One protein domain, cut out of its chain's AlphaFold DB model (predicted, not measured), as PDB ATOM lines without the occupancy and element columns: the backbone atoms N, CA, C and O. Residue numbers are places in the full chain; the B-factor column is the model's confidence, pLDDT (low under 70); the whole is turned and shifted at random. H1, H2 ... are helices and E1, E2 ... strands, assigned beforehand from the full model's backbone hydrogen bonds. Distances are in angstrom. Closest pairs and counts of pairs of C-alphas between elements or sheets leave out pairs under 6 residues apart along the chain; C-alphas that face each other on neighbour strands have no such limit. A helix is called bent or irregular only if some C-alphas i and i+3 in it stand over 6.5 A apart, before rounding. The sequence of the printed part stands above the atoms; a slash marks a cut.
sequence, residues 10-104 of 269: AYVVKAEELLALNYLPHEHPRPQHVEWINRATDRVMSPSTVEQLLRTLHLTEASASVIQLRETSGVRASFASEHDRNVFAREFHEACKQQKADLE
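What this domain is: This is residues 10 to 104 of the 269 residues of an uncharacterized protein of Aurantiacibacter marinus (UniProt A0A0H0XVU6). A small, twisted sheet of three strands has the long helix H4 running along its edge strand E1, while H2 and H3, steeply crossed, sit at the far end of the sheet from the start of H4. H1, loosely formed, bridges the space between the sheet and H4 on the same face, and residues 60 to 65, of which 64 and 65 belong to H3, stick out. The printed part has 95 residues with four named helices and three named strands, in the order E1, H1, E2, H2, H3, E3, H4; the antiparallel sheet runs E1, E3, E2, and the class is mixed. It is compact, with a radius of gyration of the C-alphas of 14.0 A, and flat, spanning 38 by 34 by 18 A.

Where its parts are: E1, residues 10 to 14, is 13.1 A long and begins at C-alpha 10 (-18.324, -5.469, 0.551). H1, residues 15 to 23, 15.4 A, is irregular, with C-alphas 16 and 19 at 7.5 A. E2, residues 33 to 38, spans 16.3 A, and H2, residues 47 to 56, 14.1 A. H3, residues 64 to 72, spans 12.0 A, and E3, residues 73 to 79, 19.7 A. H4, residues 82 to 104, spans 33.1 A and ends at C-alpha 104 (-32.236, 20.718, -5.911).

How they stand to each other: The sheet is only just strongly twisted, its C-alphas up to 4.1 A off the best plane. E1 and E3 are antiparallel at 152 degrees, with N 11 and O 77 at 2.8 A, within hydrogen-bond range. E3 and E2 are antiparallel at 153 degrees, with N 37 and O 74 at 2.8 A. E1, H1, E2 form a split strand-helix-strand unit, two strands running the same way with E3 between them, its crossover right-handed. H1, H2 and H4 on one face make two layers with the sheet. H4 has a height over the sheet of 11.2 A and runs along E1, at 2 degrees on the local plane. H1 touches residues 92 to 99 of H4, about perpendicular at 89 degrees; the closest C-alphas, of Tyr 23 and Ala 95, are 4.8 A apart. H1 and H3 touch only at their ends, the C-alphas of Ala 15 and Arg 70 closest at 6.0 A. H2 touches H3 at a steep tilt of 67 degrees, opposite ways, the C-alphas of Leu 53 and Arg 70 closest at 6.5 A. H3 only grazes the sheet. H2 and H4 are apart, as are H3 and H4. Every O i to N i+4 pair is within hydrogen-bond range in H2, H3 and H4; H1 has 0 of 5, and 4 of 6 O i to N i+3 pairs.

The domain as a whole: The farthest C-alphas, of Glu 61 and Ser 81, are 40.4 A apart. The printed part has no cut and no long link. Residues 37 to 38 of E2 pair, antiparallel, with residues 43 to 44. The mean pLDDT of the printed part is 84.2, with residues 55 to 61 under 70.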
ATOM      1  N   ALA A  10     -18.729  -6.853   0.772       91.56
ATOM      2  CA  ALA A  10     -18.324  -5.469   0.551       91.56
ATOM      3  C   ALA A  10     -19.378  -4.633  -0.195       91.56
ATOM      4  O   ALA A  10     -20.073  -5.114  -1.092       91.56
ATOM      5  N   TYR A  11     -19.441  -3.344   0.136       93.06
ATOM      6  CA  TYR A  11     -20.095  -2.297  -0.647       93.06
ATOM      7  C   TYR A  11     -19.096  -1.174  -0.930       93.06
ATOM      8  O   TYR A  11     -18.282  -0.846  -0.070       93.06
ATOM      9  N   VAL A  12     -19.143  -0.580  -2.122       93.12
ATOM     10  CA  VAL A  12     -18.230   0.503  -2.511       93.12
ATOM     11  C   VAL A  12     -19.008   1.803  -2.650       93.12
ATOM     12  O   VAL A  12     -19.853   1.926  -3.533       93.12
ATOM     13  N   VAL A  13     -18.673   2.778  -1.809       90.44
ATOM     14  CA  VAL A  13     -19.160   4.159  -1.899       90.44
ATOM     15  C   VAL A  13     -18.205   4.954  -2.784       90.44
ATOM     16  O   VAL A  13     -16.990   4.921  -2.578       90.44
ATOM     17  N   LYS A  14     -18.715   5.669  -3.789       91.12
ATOM     18  CA  LYS A  14     -17.862   6.510  -4.639       91.12
ATOM     19  C   LYS A  14     -17.410   7.753  -3.884       91.12
ATOM     20  O   LYS A  14     -18.167   8.292  -3.083       91.12
ATOM     21  N   ALA A  15     -16.219   8.261  -4.200       82.69
ATOM     22  CA  ALA A  15     -15.709   9.471  -3.556       82.69
ATOM     23  C   ALA A  15     -16.637  10.694  -3.747       82.69
ATOM     24  O   ALA A  15     -16.777  11.509  -2.842       82.69
ATOM     25  N   GLU A  16     -17.315  10.792  -4.894       79.56
ATOM     26  CA  GLU A  16     -18.285  11.859  -5.199       79.56
ATOM     27  C   GLU A  16     -19.611  11.745  -4.420       79.56
ATOM     28  O   GLU A  16     -20.300  12.743  -4.225       79.56
ATOM     29  N   GLU A  17     -19.953  10.549  -3.934       84.19
ATOM     30  CA  GLU A  17     -21.205  10.252  -3.220       84.19
ATOM     31  C   GLU A  17     -21.015  10.264  -1.693       84.19
ATOM     32  O   GLU A  17     -21.966  10.050  -0.948       84.19
ATOM     33  N   LEU A  18     -19.802  10.526  -1.190       77.19
ATOM     34  CA  LEU A  18     -19.492  10.439   0.246       77.19
ATOM     35  C   LEU A  18     -20.377  11.325   1.124       77.19
ATOM     36  O   LEU A  18     -20.659  10.980   2.266       77.19
ATOM     37  N   LEU A  19     -20.848  12.449   0.594       73.62
ATOM     38  CA  LEU A  19     -21.724  13.359   1.325       73.62
ATOM     39  C   LEU A  19     -23.112  12.771   1.602       73.62
ATOM     40  O   LEU A  19     -23.730  13.162   2.595       73.62
ATOM     41  N   ALA A  20     -23.570  11.809   0.795       80.19
ATOM     42  CA  ALA A  20     -24.823  11.094   1.021       80.19
ATOM     43  C   ALA A  20     -24.795  10.290   2.326       80.19
ATOM     44  O   ALA A  20     -25.842  10.004   2.896       80.19
ATOM     45  N   LEU A  21     -23.611   9.974   2.860       76.44
ATOM     46  CA  LEU A  21     -23.486   9.265   4.135       76.44
ATOM     47  C   LEU A  21     -24.094  10.058   5.307       76.44
ATOM     48  O   LEU A  21     -24.534   9.448   6.279       76.44
ATOM     49  N   ASN A  22     -24.196  11.389   5.199       71.38
ATOM     50  CA  ASN A  22     -24.873  12.243   6.186       71.38
ATOM     51  C   ASN A  22     -26.403  12.077   6.201       71.38
ATOM     52  O   ASN A  22     -27.058  12.551   7.125       71.38
ATOM     53  N   TYR A  23     -26.962  11.422   5.184       75.62
ATOM     54  CA  TYR A  23     -28.397  11.198   5.009       75.62
ATOM     55  C   TYR A  23     -28.800   9.756   5.347       75.62
ATOM     56  O   TYR A  23     -29.962   9.386   5.189       75.62
ATOM     57  N   LEU A  24     -27.855   8.930   5.811       80.00
ATOM     58  CA  LEU A  24     -28.170   7.599   6.318       80.00
ATOM     59  C   LEU A  24     -29.042   7.697   7.581       80.00
ATOM     60  O   LEU A  24     -28.822   8.580   8.417       80.00
ATOM     61  N   PRO A  25     -30.000   6.773   7.772       78.81
ATOM     62  CA  PRO A  25     -30.807   6.736   8.985       78.81
ATOM     63  C   PRO A  25     -29.922   6.503  10.217       78.81
ATOM     64  O   PRO A  25     -28.848   5.912  10.126       78.81
ATOM     65  N   HIS A  26     -30.369   6.934  11.400       74.06
ATOM     66  CA  HIS A  26     -29.608   6.721  12.643       74.06
ATOM     67  C   HIS A  26     -29.302   5.239  12.910       74.06
ATOM     68  O   HIS A  26     -28.220   4.905  13.402       74.06
ATOM     69  N   GLU A  27     -30.244   4.367  12.561       80.50
ATOM     70  CA  GLU A  27     -30.112   2.916  12.622       80.50
ATOM     71  C   GLU A  27     -29.872   2.387  11.205       80.50
ATOM     72  O   GLU A  27     -30.806   2.269  10.422       80.50
ATOM     73  N   HIS A  28     -28.612   2.103  10.879       82.94
ATOM     74  CA  HIS A  28     -28.194   1.412   9.656       82.94
ATOM     75  C   HIS A  28     -27.127   0.361   9.998       82.94
ATOM     76  O   HIS A  28     -26.408   0.520  10.999       82.94
ATOM     77  N   PRO A  29     -26.968  -0.705   9.192       86.69
ATOM     78  CA  PRO A  29     -25.917  -1.691   9.396       86.69
ATOM     79  C   PRO A  29     -24.534  -1.051   9.339       86.69
ATOM     80  O   PRO A  29     -24.239  -0.238   8.460       86.69
ATOM     81  N   ARG A  30     -23.661  -1.440  10.270       83.62
ATOM     82  CA  ARG A  30     -22.312  -0.878  10.363       83.62
ATOM     83  C   ARG A  30     -21.288  -1.761   9.664       83.62
ATOM     84  O   ARG A  30     -21.279  -2.969   9.913       83.62
ATOM     85  N   PRO A  31     -20.393  -1.187   8.845       84.31
ATOM     86  CA  PRO A  31     -19.268  -1.936   8.334       84.31
ATOM     87  C   PRO A  31     -18.312  -2.278   9.479       84.31
ATOM     88  O   PRO A  31     -18.094  -1.490  10.399       84.31
ATOM     89  N   GLN A  32     -17.731  -3.469   9.410       83.56
ATOM     90  CA  GLN A  32     -16.678  -3.942  10.307       83.56
ATOM     91  C   GLN A  32     -15.314  -3.353   9.940       83.56
ATOM     92  O   GLN A  32     -14.461  -3.167  10.804       83.56
ATOM     93  N   HIS A  33     -15.103  -3.091   8.651       80.56
ATOM     94  CA  HIS A  33     -13.860  -2.552   8.124       80.56
ATOM     95  C   HIS A  33     -14.139  -1.606   6.962       80.56
ATOM     96  O   HIS A  33     -15.109  -1.789   6.222       80.56
ATOM     97  N   VAL A  34     -13.279  -0.604   6.817       82.31
ATOM     98  CA  VAL A  34     -13.373   0.408   5.777       82.31
ATOM     99  C   VAL A  34     -11.982   0.692   5.234       82.31
ATOM    100  O   VAL A  34     -11.044   0.799   6.017       82.31
ATOM    101  N   GLU A  35     -11.859   0.842   3.916       81.62
ATOM    102  CA  GLU A  35     -10.603   1.198   3.257       81.62
ATOM    103  C   GLU A  35     -10.823   2.043   1.995       81.62
ATOM    104  O   GLU A  35     -11.794   1.858   1.256       81.62
ATOM    105  N   TRP A  36      -9.901   2.969   1.727       84.56
ATOM    106  CA  TRP A  36      -9.863   3.710   0.469       84.56
ATOM    107  C   TRP A  36      -9.297   2.844  -0.643       84.56
ATOM    108  O   TRP A  36      -8.201   2.296  -0.516       84.56
ATOM    109  N   ILE A  37     -10.013   2.773  -1.758       90.19
ATOM    110  CA  ILE A  37      -9.623   1.979  -2.915       90.19
ATOM    111  C   ILE A  37      -9.630   2.806  -4.193       90.19
ATOM    112  O   ILE A  37     -10.480   3.671  -4.420       90.19
ATOM    113  N   ASN A  38      -8.708   2.463  -5.084       94.44
ATOM    114  CA  ASN A  38      -8.849   2.797  -6.483       94.44
ATOM    115  C   ASN A  38      -9.809   1.775  -7.106       94.44
ATOM    116  O   ASN A  38      -9.445   0.628  -7.356       94.44
ATOM    117  N   ARG A  39     -11.040   2.204  -7.374       94.25
ATOM    118  CA  ARG A  39     -12.147   1.404  -7.914       94.25
ATOM    119  C   ARG A  39     -11.857   0.800  -9.286       94.25
ATOM    120  O   ARG A  39     -12.471  -0.197  -9.638       94.25
ATOM    121  N   ALA A  40     -10.946   1.391 -10.062       92.50
ATOM    122  CA  ALA A  40     -10.567   0.863 -11.374       92.50
ATOM    123  C   ALA A  40      -9.601  -0.328 -11.272       92.50
ATOM    124  O   ALA A  40      -9.555  -1.161 -12.171       92.50
ATOM    125  N   THR A  41      -8.822  -0.405 -10.190       94.06
ATOM    126  CA  THR A  41      -7.806  -1.453  -9.986       94.06
ATOM    127  C   THR A  41      -8.107  -2.379  -8.812       94.06
ATOM    128  O   THR A  41      -7.403  -3.366  -8.629       94.06
ATOM    129  N   ASP A  42      -9.132  -2.058  -8.022       92.44
ATOM    130  CA  ASP A  42      -9.538  -2.755  -6.801       92.44
ATOM    131  C   ASP A  42      -8.461  -2.779  -5.693       92.44
ATOM    132  O   ASP A  42      -8.511  -3.583  -4.760       92.44
ATOM    133  N   ARG A  43      -7.473  -1.874  -5.778       93.06
ATOM    134  CA  ARG A  43      -6.336  -1.788  -4.848       93.06
ATOM    135  C   ARG A  43      -6.543  -0.706  -3.801       93.06
ATOM    136  O   ARG A  43      -7.042   0.373  -4.115       93.06
ATOM    137  N   VAL A  44      -6.051  -0.973  -2.594       88.94
ATOM    138  CA  VAL A  44      -5.965   0.015  -1.512       88.94
ATOM    139  C   VAL A  44      -5.096   1.195  -1.944       88.94
ATOM    140  O   VAL A  44      -4.021   1.015  -2.524       88.94
ATOM    141  N   MET A  45      -5.575   2.406  -1.683       84.75
ATOM    142  CA  MET A  45      -4.867   3.643  -2.000       84.75
ATOM    143  C   MET A  45      -3.774   3.932  -0.969       84.75
ATOM    144  O   MET A  45      -3.932   3.653   0.218       84.75
ATOM    145  N   SER A  46      -2.663   4.531  -1.409       87.19
ATOM    146  CA  SER A  46      -1.651   5.026  -0.470       87.19
ATOM    147  C   SER A  46      -2.193   6.220   0.329       87.19
ATOM    148  O   SER A  46      -2.966   7.005  -0.231       87.19
ATOM    149  N   PRO A  47      -1.729   6.441   1.576       77.62
ATOM    150  CA  PRO A  47      -2.118   7.609   2.370       77.62
ATOM    151  C   PRO A  47      -1.936   8.936   1.624       77.62
ATOM    152  O   PRO A  47      -2.836   9.763   1.615       77.62
ATOM    153  N   SER A  48      -0.830   9.093   0.890       76.00
ATOM    154  CA  SER A  48      -0.556  10.291   0.084       76.00
ATOM    155  C   SER A  48      -1.555  10.518  -1.055       76.00
ATOM    156  O   SER A  48      -1.883  11.654  -1.384       76.00
ATOM    157  N   THR A  49      -2.059   9.444  -1.670       82.06
ATOM    158  CA  THR A  49      -3.044   9.549  -2.755       82.06
ATOM    159  C   THR A  49      -4.421   9.881  -2.185       82.06
ATOM    160  O   THR A  49      -5.151  10.675  -2.776       82.06
ATOM    161  N   VAL A  50      -4.764   9.304  -1.029       77.81
ATOM    162  CA  VAL A  50      -5.972   9.660  -0.272       77.81
ATOM    163  C   VAL A  50      -5.916  11.131   0.131       77.81
ATOM    164  O   VAL A  50      -6.848  11.876  -0.138       77.81
ATOM    165  N   GLU A  51      -4.796  11.593   0.673       70.44
ATOM    166  CA  GLU A  51      -4.596  12.994   1.032       70.44
ATOM    167  C   GLU A  51      -4.750  13.929  -0.178       70.44
ATOM    168  O   GLU A  51      -5.499  14.904  -0.123       70.44
ATOM    169  N   GLN A  52      -4.113  13.609  -1.310       76.25
ATOM    170  CA  GLN A  52      -4.267  14.376  -2.547       76.25
ATOM    171  C   GLN A  52      -5.722  14.393  -3.033       76.25
ATOM    172  O   GLN A  52      -6.222  15.444  -3.443       76.25
ATOM    173  N   LEU A  53      -6.412  13.249  -2.999       76.50
ATOM    174  CA  LEU A  53      -7.829  13.158  -3.338       76.50
ATOM    175  C   LEU A  53      -8.634  14.111  -2.456       76.50
ATOM    176  O   LEU A  53      -9.357  14.952  -2.973       76.50
ATOM    177  N   LEU A  54      -8.470  14.033  -1.142       70.81
ATOM    178  CA  LEU A  54      -9.242  14.812  -0.179       70.81
ATOM    179  C   LEU A  54      -8.965  16.317  -0.284       70.81
ATOM    180  O   LEU A  54      -9.904  17.115  -0.329       70.81
ATOM    181  N   ARG A  55      -7.694  16.705  -0.455       66.44
ATOM    182  CA  ARG A  55      -7.285  18.090  -0.747       66.44
ATOM    183  C   ARG A  55      -7.906  18.613  -2.034       66.44
ATOM    184  O   ARG A  55      -8.106  19.814  -2.171       66.44
ATOM    185  N   THR A  56      -8.195  17.738  -2.992       68.75
ATOM    186  CA  THR A  56      -8.676  18.146  -4.308       68.75
ATOM    187  C   THR A  56     -10.136  17.839  -4.557       68.75
ATOM    188  O   THR A  56     -10.612  18.341  -5.558       68.75
ATOM    189  N   LEU A  57     -10.868  17.114  -3.701       66.25
ATOM    190  CA  LEU A  57     -12.233  16.593  -3.930       66.25
ATOM    191  C   LEU A  57     -13.268  17.635  -4.378       66.25
ATOM    192  O   LEU A  57     -14.316  17.297  -4.916       66.25
ATOM    193  N   HIS A  58     -12.956  18.903  -4.172       59.19
ATOM    194  CA  HIS A  58     -13.892  20.004  -4.218       59.19
ATOM    195  C   HIS A  58     -13.598  21.081  -5.244       59.19
ATOM    196  O   HIS A  58     -14.359  22.035  -5.364       59.19
ATOM    197  N   LEU A  59     -12.460  20.989  -5.929       63.44
ATOM    198  CA  LEU A  59     -12.132  21.965  -6.956       63.44
ATOM    199  C   LEU A  59     -13.184  21.848  -8.067       63.44
ATOM    200  O   LEU A  59     -13.274  20.801  -8.712       63.44
ATOM    201  N   THR A  60     -13.987  22.894  -8.250       57.88
ATOM    202  CA  THR A  60     -14.980  22.988  -9.331       57.88
ATOM    203  C   THR A  60     -14.282  23.028 -10.691       57.88
ATOM    204  O   THR A  60     -14.721  22.387 -11.639       57.88
ATOM    205  N   GLU A  61     -13.128  23.697 -10.751       65.00
ATOM    206  CA  GLU A  61     -12.205  23.685 -11.885       65.00
ATOM    207  C   GLU A  61     -10.984  22.832 -11.527       65.00
ATOM    208  O   GLU A  61     -10.076  23.260 -10.812       65.00
ATOM    209  N   ALA A  62     -10.988  21.583 -11.984       73.38
ATOM    210  CA  ALA A  62      -9.950  20.605 -11.693       73.38
ATOM    211  C   ALA A  62      -9.217  20.174 -12.966       73.38
ATOM    212  O   ALA A  62      -9.797  20.118 -14.049       73.38
ATOM    213  N   SER A  63      -7.934  19.824 -12.836       85.88
ATOM    214  CA  SER A  63      -7.207  19.178 -13.930       85.88
ATOM    215  C   SER A  63      -7.808  17.801 -14.232       85.88
ATOM    216  O   SER A  63      -8.381  17.157 -13.350       85.88
ATOM    217  N   ALA A  64      -7.624  17.304 -15.459       87.44
ATOM    218  CA  ALA A  64      -8.118  15.983 -15.859       87.44
ATOM    219  C   ALA A  64      -7.643  14.860 -14.913       87.44
ATOM    220  O   ALA A  64      -8.409  13.964 -14.582       87.44
ATOM    221  N   SER A  65      -6.406  14.947 -14.409       86.38
ATOM    222  CA  SER A  65      -5.860  13.988 -13.442       86.38
ATOM    223  C   SER A  65      -6.578  14.023 -12.091       86.38
ATOM    224  O   SER A  65      -6.751  12.980 -11.469       86.38
ATOM    225  N   VAL A  66      -7.011  15.200 -11.633       84.31
ATOM    226  CA  VAL A  66      -7.794  15.336 -10.395       84.31
ATOM    227  C   VAL A  66      -9.205  14.791 -10.590       84.31
ATOM    228  O   VAL A  66      -9.685  14.064  -9.726       84.31
ATOM    229  N   ILE A  67      -9.847  15.089 -11.721       85.88
ATOM    230  CA  ILE A  67     -11.170  14.538 -12.058       85.88
ATOM    231  C   ILE A  67     -11.100  13.009 -12.082       85.88
ATOM    232  O   ILE A  67     -11.835  12.345 -11.355       85.88
ATOM    233  N   GLN A  68     -10.127  12.454 -12.807       89.19
ATOM    234  CA  GLN A  68      -9.905  11.014 -12.876       89.19
ATOM    235  C   GLN A  68      -9.630  10.406 -11.495       89.19
ATOM    236  O   GLN A  68     -10.138   9.328 -11.185       89.19
ATOM    237  N   LEU A  69      -8.842  11.075 -10.647       87.25
ATOM    238  CA  LEU A  69      -8.592  10.612  -9.285       87.25
ATOM    239  C   LEU A  69      -9.901  10.518  -8.492       87.25
ATOM    240  O   LEU A  69     -10.131   9.495  -7.860       87.25
ATOM    241  N   ARG A  70     -10.788  11.516  -8.562       84.06
ATOM    242  CA  ARG A  70     -12.093  11.470  -7.874       84.06
ATOM    243  C   ARG A  70     -12.991  10.360  -8.406       84.06
ATOM    244  O   ARG A  70     -13.492   9.560  -7.620       84.06
ATOM    245  N   GLU A  71     -13.143  10.275  -9.723       89.44
ATOM    246  CA  GLU A  71     -14.018   9.295 -10.380       89.44
ATOM    247  C   GLU A  71     -13.571   7.855 -10.117       89.44
ATOM    248  O   GLU A  71     -14.395   6.954  -9.958       89.44
ATOM    249  N   THR A  72     -12.258   7.625 -10.044       93.56
ATOM    250  CA  THR A  72     -11.695   6.293  -9.795       93.56
ATOM    251  C   THR A  72     -11.508   5.979  -8.316       93.56
ATOM    252  O   THR A  72     -11.188   4.839  -7.992       93.56
ATOM    253  N   SER A  73     -11.742   6.926  -7.407       90.62
ATOM    254  CA  SER A  73     -11.614   6.696  -5.966       90.62
ATOM    255  C   SER A  73     -12.939   6.314  -5.322       90.62
ATOM    256  O   SER A  73     -14.025   6.727  -5.741       90.62
ATOM    257  N   GLY A  74     -12.856   5.517  -4.265       88.25
ATOM    258  CA  GLY A  74     -13.998   5.184  -3.431       88.25
ATOM    259  C   GLY A  74     -13.583   4.543  -2.127       88.25
ATOM    260  O   GLY A  74     -12.411   4.268  -1.885       88.25
ATOM    261  N   VAL A  75     -14.581   4.296  -1.300       87.44
ATOM    262  CA  VAL A  75     -14.436   3.686   0.008       87.44
ATOM    263  C   VAL A  75     -15.116   2.326  -0.028       87.44
ATOM    264  O   VAL A  75     -16.315   2.231  -0.294       87.44
ATOM    265  N   ARG A  76     -14.350   1.265   0.219       89.31
ATOM    266  CA  ARG A  76     -14.878  -0.087   0.387       89.31
ATOM    267  C   ARG A  76     -15.260  -0.282   1.846       89.31
ATOM    268  O   ARG A  76     -14.433  -0.097   2.730       89.31
ATOM    269  N   ALA A  77     -16.504  -0.668   2.078       88.88
ATOM    270  CA  ALA A  77     -17.079  -0.961   3.378       88.88
ATOM    271  C   ALA A  77     -17.407  -2.458   3.453       88.88
ATOM    272  O   ALA A  77     -18.186  -2.952   2.640       88.88
ATOM    273  N   SER A  78     -16.816  -3.175   4.404       89.00
ATOM    274  CA  SER A  78     -16.995  -4.621   4.585       89.00
ATOM    275  C   SER A  78     -17.942  -4.905   5.744       89.00
ATOM    276  O   SER A  78     -17.775  -4.341   6.822       89.00
ATOM    277  N   PHE A  79     -18.910  -5.796   5.549       89.00
ATOM    278  CA  PHE A  79     -19.979  -6.084   6.507       89.00
ATOM    279  C   PHE A  79     -19.911  -7.515   7.041       89.00
ATOM    280  O   PHE A  79     -19.333  -8.405   6.421       89.00
ATOM    281  N   ALA A  80     -20.549  -7.726   8.196       89.25
ATOM    282  CA  ALA A  80     -20.612  -9.023   8.867       89.25
ATOM    283  C   ALA A  80     -21.388 -10.078   8.068       89.25
ATOM    284  O   ALA A  80     -21.122 -11.272   8.190       89.25
ATOM    285  N   SER A  81     -22.376  -9.637   7.286       94.06
ATOM    286  CA  SER A  81     -23.270 -10.504   6.535       94.06
ATOM    287  C   SER A  81     -23.686  -9.872   5.209       94.06
ATOM    288  O   SER A  81     -23.683  -8.648   5.044       94.06
ATOM    289  N   GLU A  82     -24.103 -10.714   4.263       95.06
ATOM    290  CA  GLU A  82     -24.691 -10.247   3.009       95.06
ATOM    291  C   GLU A  82     -25.961  -9.420   3.255       95.06
ATOM    292  O   GLU A  82     -26.209  -8.435   2.559       95.06
ATOM    293  N   HIS A  83     -26.744  -9.799   4.270       95.06
ATOM    294  CA  HIS A  83     -27.945  -9.081   4.674       95.06
ATOM    295  C   HIS A  83     -27.625  -7.636   5.073       95.06
ATOM    296  O   HIS A  83     -28.212  -6.715   4.507       95.06
ATOM    297  N   ASP A  84     -26.651  -7.438   5.963       93.25
ATOM    298  CA  ASP A  84     -26.223  -6.108   6.415       93.25
ATOM    299  C   ASP A  84     -25.716  -5.259   5.250       93.25
ATOM    300  O   ASP A  84     -26.104  -4.102   5.099       93.25
ATOM    301  N   ARG A  85     -24.907  -5.858   4.368       94.25
ATOM    302  CA  ARG A  85     -24.421  -5.199   3.152       94.25
ATOM    303  C   ARG A  85     -25.574  -4.750   2.253       94.25
ATOM    304  O   ARG A  85     -25.540  -3.641   1.727       94.25
ATOM    305  N   ASN A  86     -26.590  -5.592   2.059       96.00
ATOM    306  CA  ASN A  86     -27.744  -5.291   1.206       96.00
ATOM    307  C   ASN A  86     -28.669  -4.231   1.821       96.00
ATOM    308  O   ASN A  86     -29.193  -3.383   1.096       96.00
ATOM    309  N   VAL A  87     -28.863  -4.257   3.142       95.12
ATOM    310  CA  VAL A  87     -29.622  -3.224   3.860       95.12
ATOM    311  C   VAL A  87     -28.895  -1.882   3.762       95.12
ATOM    312  O   VAL A  87     -29.513  -0.914   3.323       95.12
ATOM    313  N   PHE A  88     -27.584  -1.850   4.029       93.06
ATOM    314  CA  PHE A  88     -26.767  -0.646   3.866       93.06
ATOM    315  C   PHE A  88     -26.831  -0.108   2.433       93.06
ATOM    316  O   PHE A  88     -27.053   1.079   2.232       93.06
ATOM    317  N   ALA A  89     -26.692  -0.972   1.422       94.62
ATOM    318  CA  ALA A  89     -26.755  -0.568   0.017       94.62
ATOM    319  C   ALA A  89     -28.081   0.122  -0.341       94.62
ATOM    320  O   ALA A  89     -28.085   1.117  -1.066       94.62
ATOM    321  N   ARG A  90     -29.206  -0.399   0.165       96.06
ATOM    322  CA  ARG A  90     -30.536   0.187  -0.045       96.06
ATOM    323  C   ARG A  90     -30.674   1.528   0.669       96.06
ATOM    324  O   ARG A  90     -31.129   2.488   0.061       96.06
ATOM    325  N   GLU A  91     -30.281   1.597   1.936       92.12
ATOM    326  CA  GLU A  91     -30.352   2.833   2.726       92.12
ATOM    327  C   GLU A  91     -29.450   3.919   2.151       92.12
ATOM    328  O   GLU A  91     -29.865   5.067   2.045       92.12
ATOM    329  N   PHE A  92     -28.251   3.554   1.701       91.06
ATOM    330  CA  PHE A  92     -27.334   4.474   1.046       91.06
ATOM    331  C   PHE A  92     -27.873   4.969  -0.300       91.06
ATOM    332  O   PHE A  92     -27.732   6.144  -0.624       91.06
ATOM    333  N   HIS A  93     -28.548   4.112  -1.073       93.75
ATOM    334  CA  HIS A  93     -29.208   4.540  -2.306       93.75
ATOM    335  C   HIS A  93     -30.297   5.594  -2.045       93.75
ATOM    336  O   HIS A  93     -30.334   6.620  -2.727       93.75
ATOM    337  N   GLU A  94     -31.148   5.373  -1.038       93.06
ATOM    338  CA  GLU A  94     -32.153   6.364  -0.632       93.06
ATOM    339  C   GLU A  94     -31.500   7.634  -0.072       93.06
ATOM    340  O   GLU A  94     -31.946   8.736  -0.382       93.06
ATOM    341  N   ALA A  95     -30.395   7.506   0.665       85.94
ATOM    342  CA  ALA A  95     -29.621   8.633   1.169       85.94
ATOM    343  C   ALA A  95     -29.057   9.503   0.028       85.94
ATOM    344  O   ALA A  95     -29.186  10.725   0.066       85.94
ATOM    345  N   CYS A  96     -28.518   8.894  -1.038       86.88
ATOM    346  CA  CYS A  96     -28.081   9.611  -2.244       86.88
ATOM    347  C   CYS A  96     -29.240  10.351  -2.923       86.88
ATOM    348  O   CYS A  96     -29.085  11.489  -3.372       86.88
ATOM    349  N   LYS A  97     -30.410   9.712  -3.008       90.44
ATOM    350  CA  LYS A  97     -31.606  10.319  -3.595       90.44
ATOM    351  C   LYS A  97     -32.095  11.505  -2.763       90.44
ATOM    352  O   LYS A  97     -32.385  12.552  -3.336       90.44
ATOM    353  N   GLN A  98     -32.140  11.358  -1.440       84.31
ATOM    354  CA  GLN A  98     -32.533  12.429  -0.529       84.31
ATOM    355  C   GLN A  98     -31.545  13.593  -0.586       84.31
ATOM    356  O   GLN A  98     -31.971  14.734  -0.707       84.31
ATOM    357  N   GLN A  99     -30.240  13.311  -0.582       80.88
ATOM    358  CA  GLN A  99     -29.221  14.341  -0.750       80.88
ATOM    359  C   GLN A  99     -29.444  15.129  -2.039       80.88
ATOM    360  O   GLN A  99     -29.423  16.357  -2.024       80.88
ATOM    361  N   LYS A 100     -29.640  14.435  -3.163       84.12
ATOM    362  CA  LYS A 100     -29.847  15.098  -4.448       84.12
ATOM    363  C   LYS A 100     -31.101  15.976  -4.432       84.12
ATOM    364  O   LYS A 100     -31.023  17.110  -4.887       84.12
ATOM    365  N   ALA A 101     -32.208  15.477  -3.883       84.25
ATOM    366  CA  ALA A 101     -33.435  16.255  -3.741       84.25
ATOM    367  C   ALA A 101     -33.207  17.511  -2.878       84.25
ATOM    368  O   ALA A 101     -33.542  18.614  -3.296       84.25
ATOM    369  N   ASP A 102     -32.552  17.380  -1.723       78.19
ATOM    370  CA  ASP A 102     -32.251  18.518  -0.846       78.19
ATOM    371  C   ASP A 102     -31.364  19.569  -1.533       78.19
ATOM    372  O   ASP A 102     -31.554  20.767  -1.326       78.19
ATOM    373  N   LEU A 103     -30.421  19.139  -2.379       77.56
ATOM    374  CA  LEU A 103     -29.582  20.038  -3.180       77.56
ATOM    375  C   LEU A 103     -30.359  20.744  -4.301       77.56
ATOM    376  O   LEU A 103     -30.053  21.894  -4.609       77.56
ATOM    377  N   GLU A 104     -31.360  20.097  -4.902       83.19
ATOM    378  CA  GLU A 104     -32.236  20.718  -5.911       83.19
ATOM    379  C   GLU A 104     -33.071  21.862  -5.309       83.19
ATOM    380  O   GLU A 104     -33.345  22.861  -5.979       83.19
TER     381      GLU A 104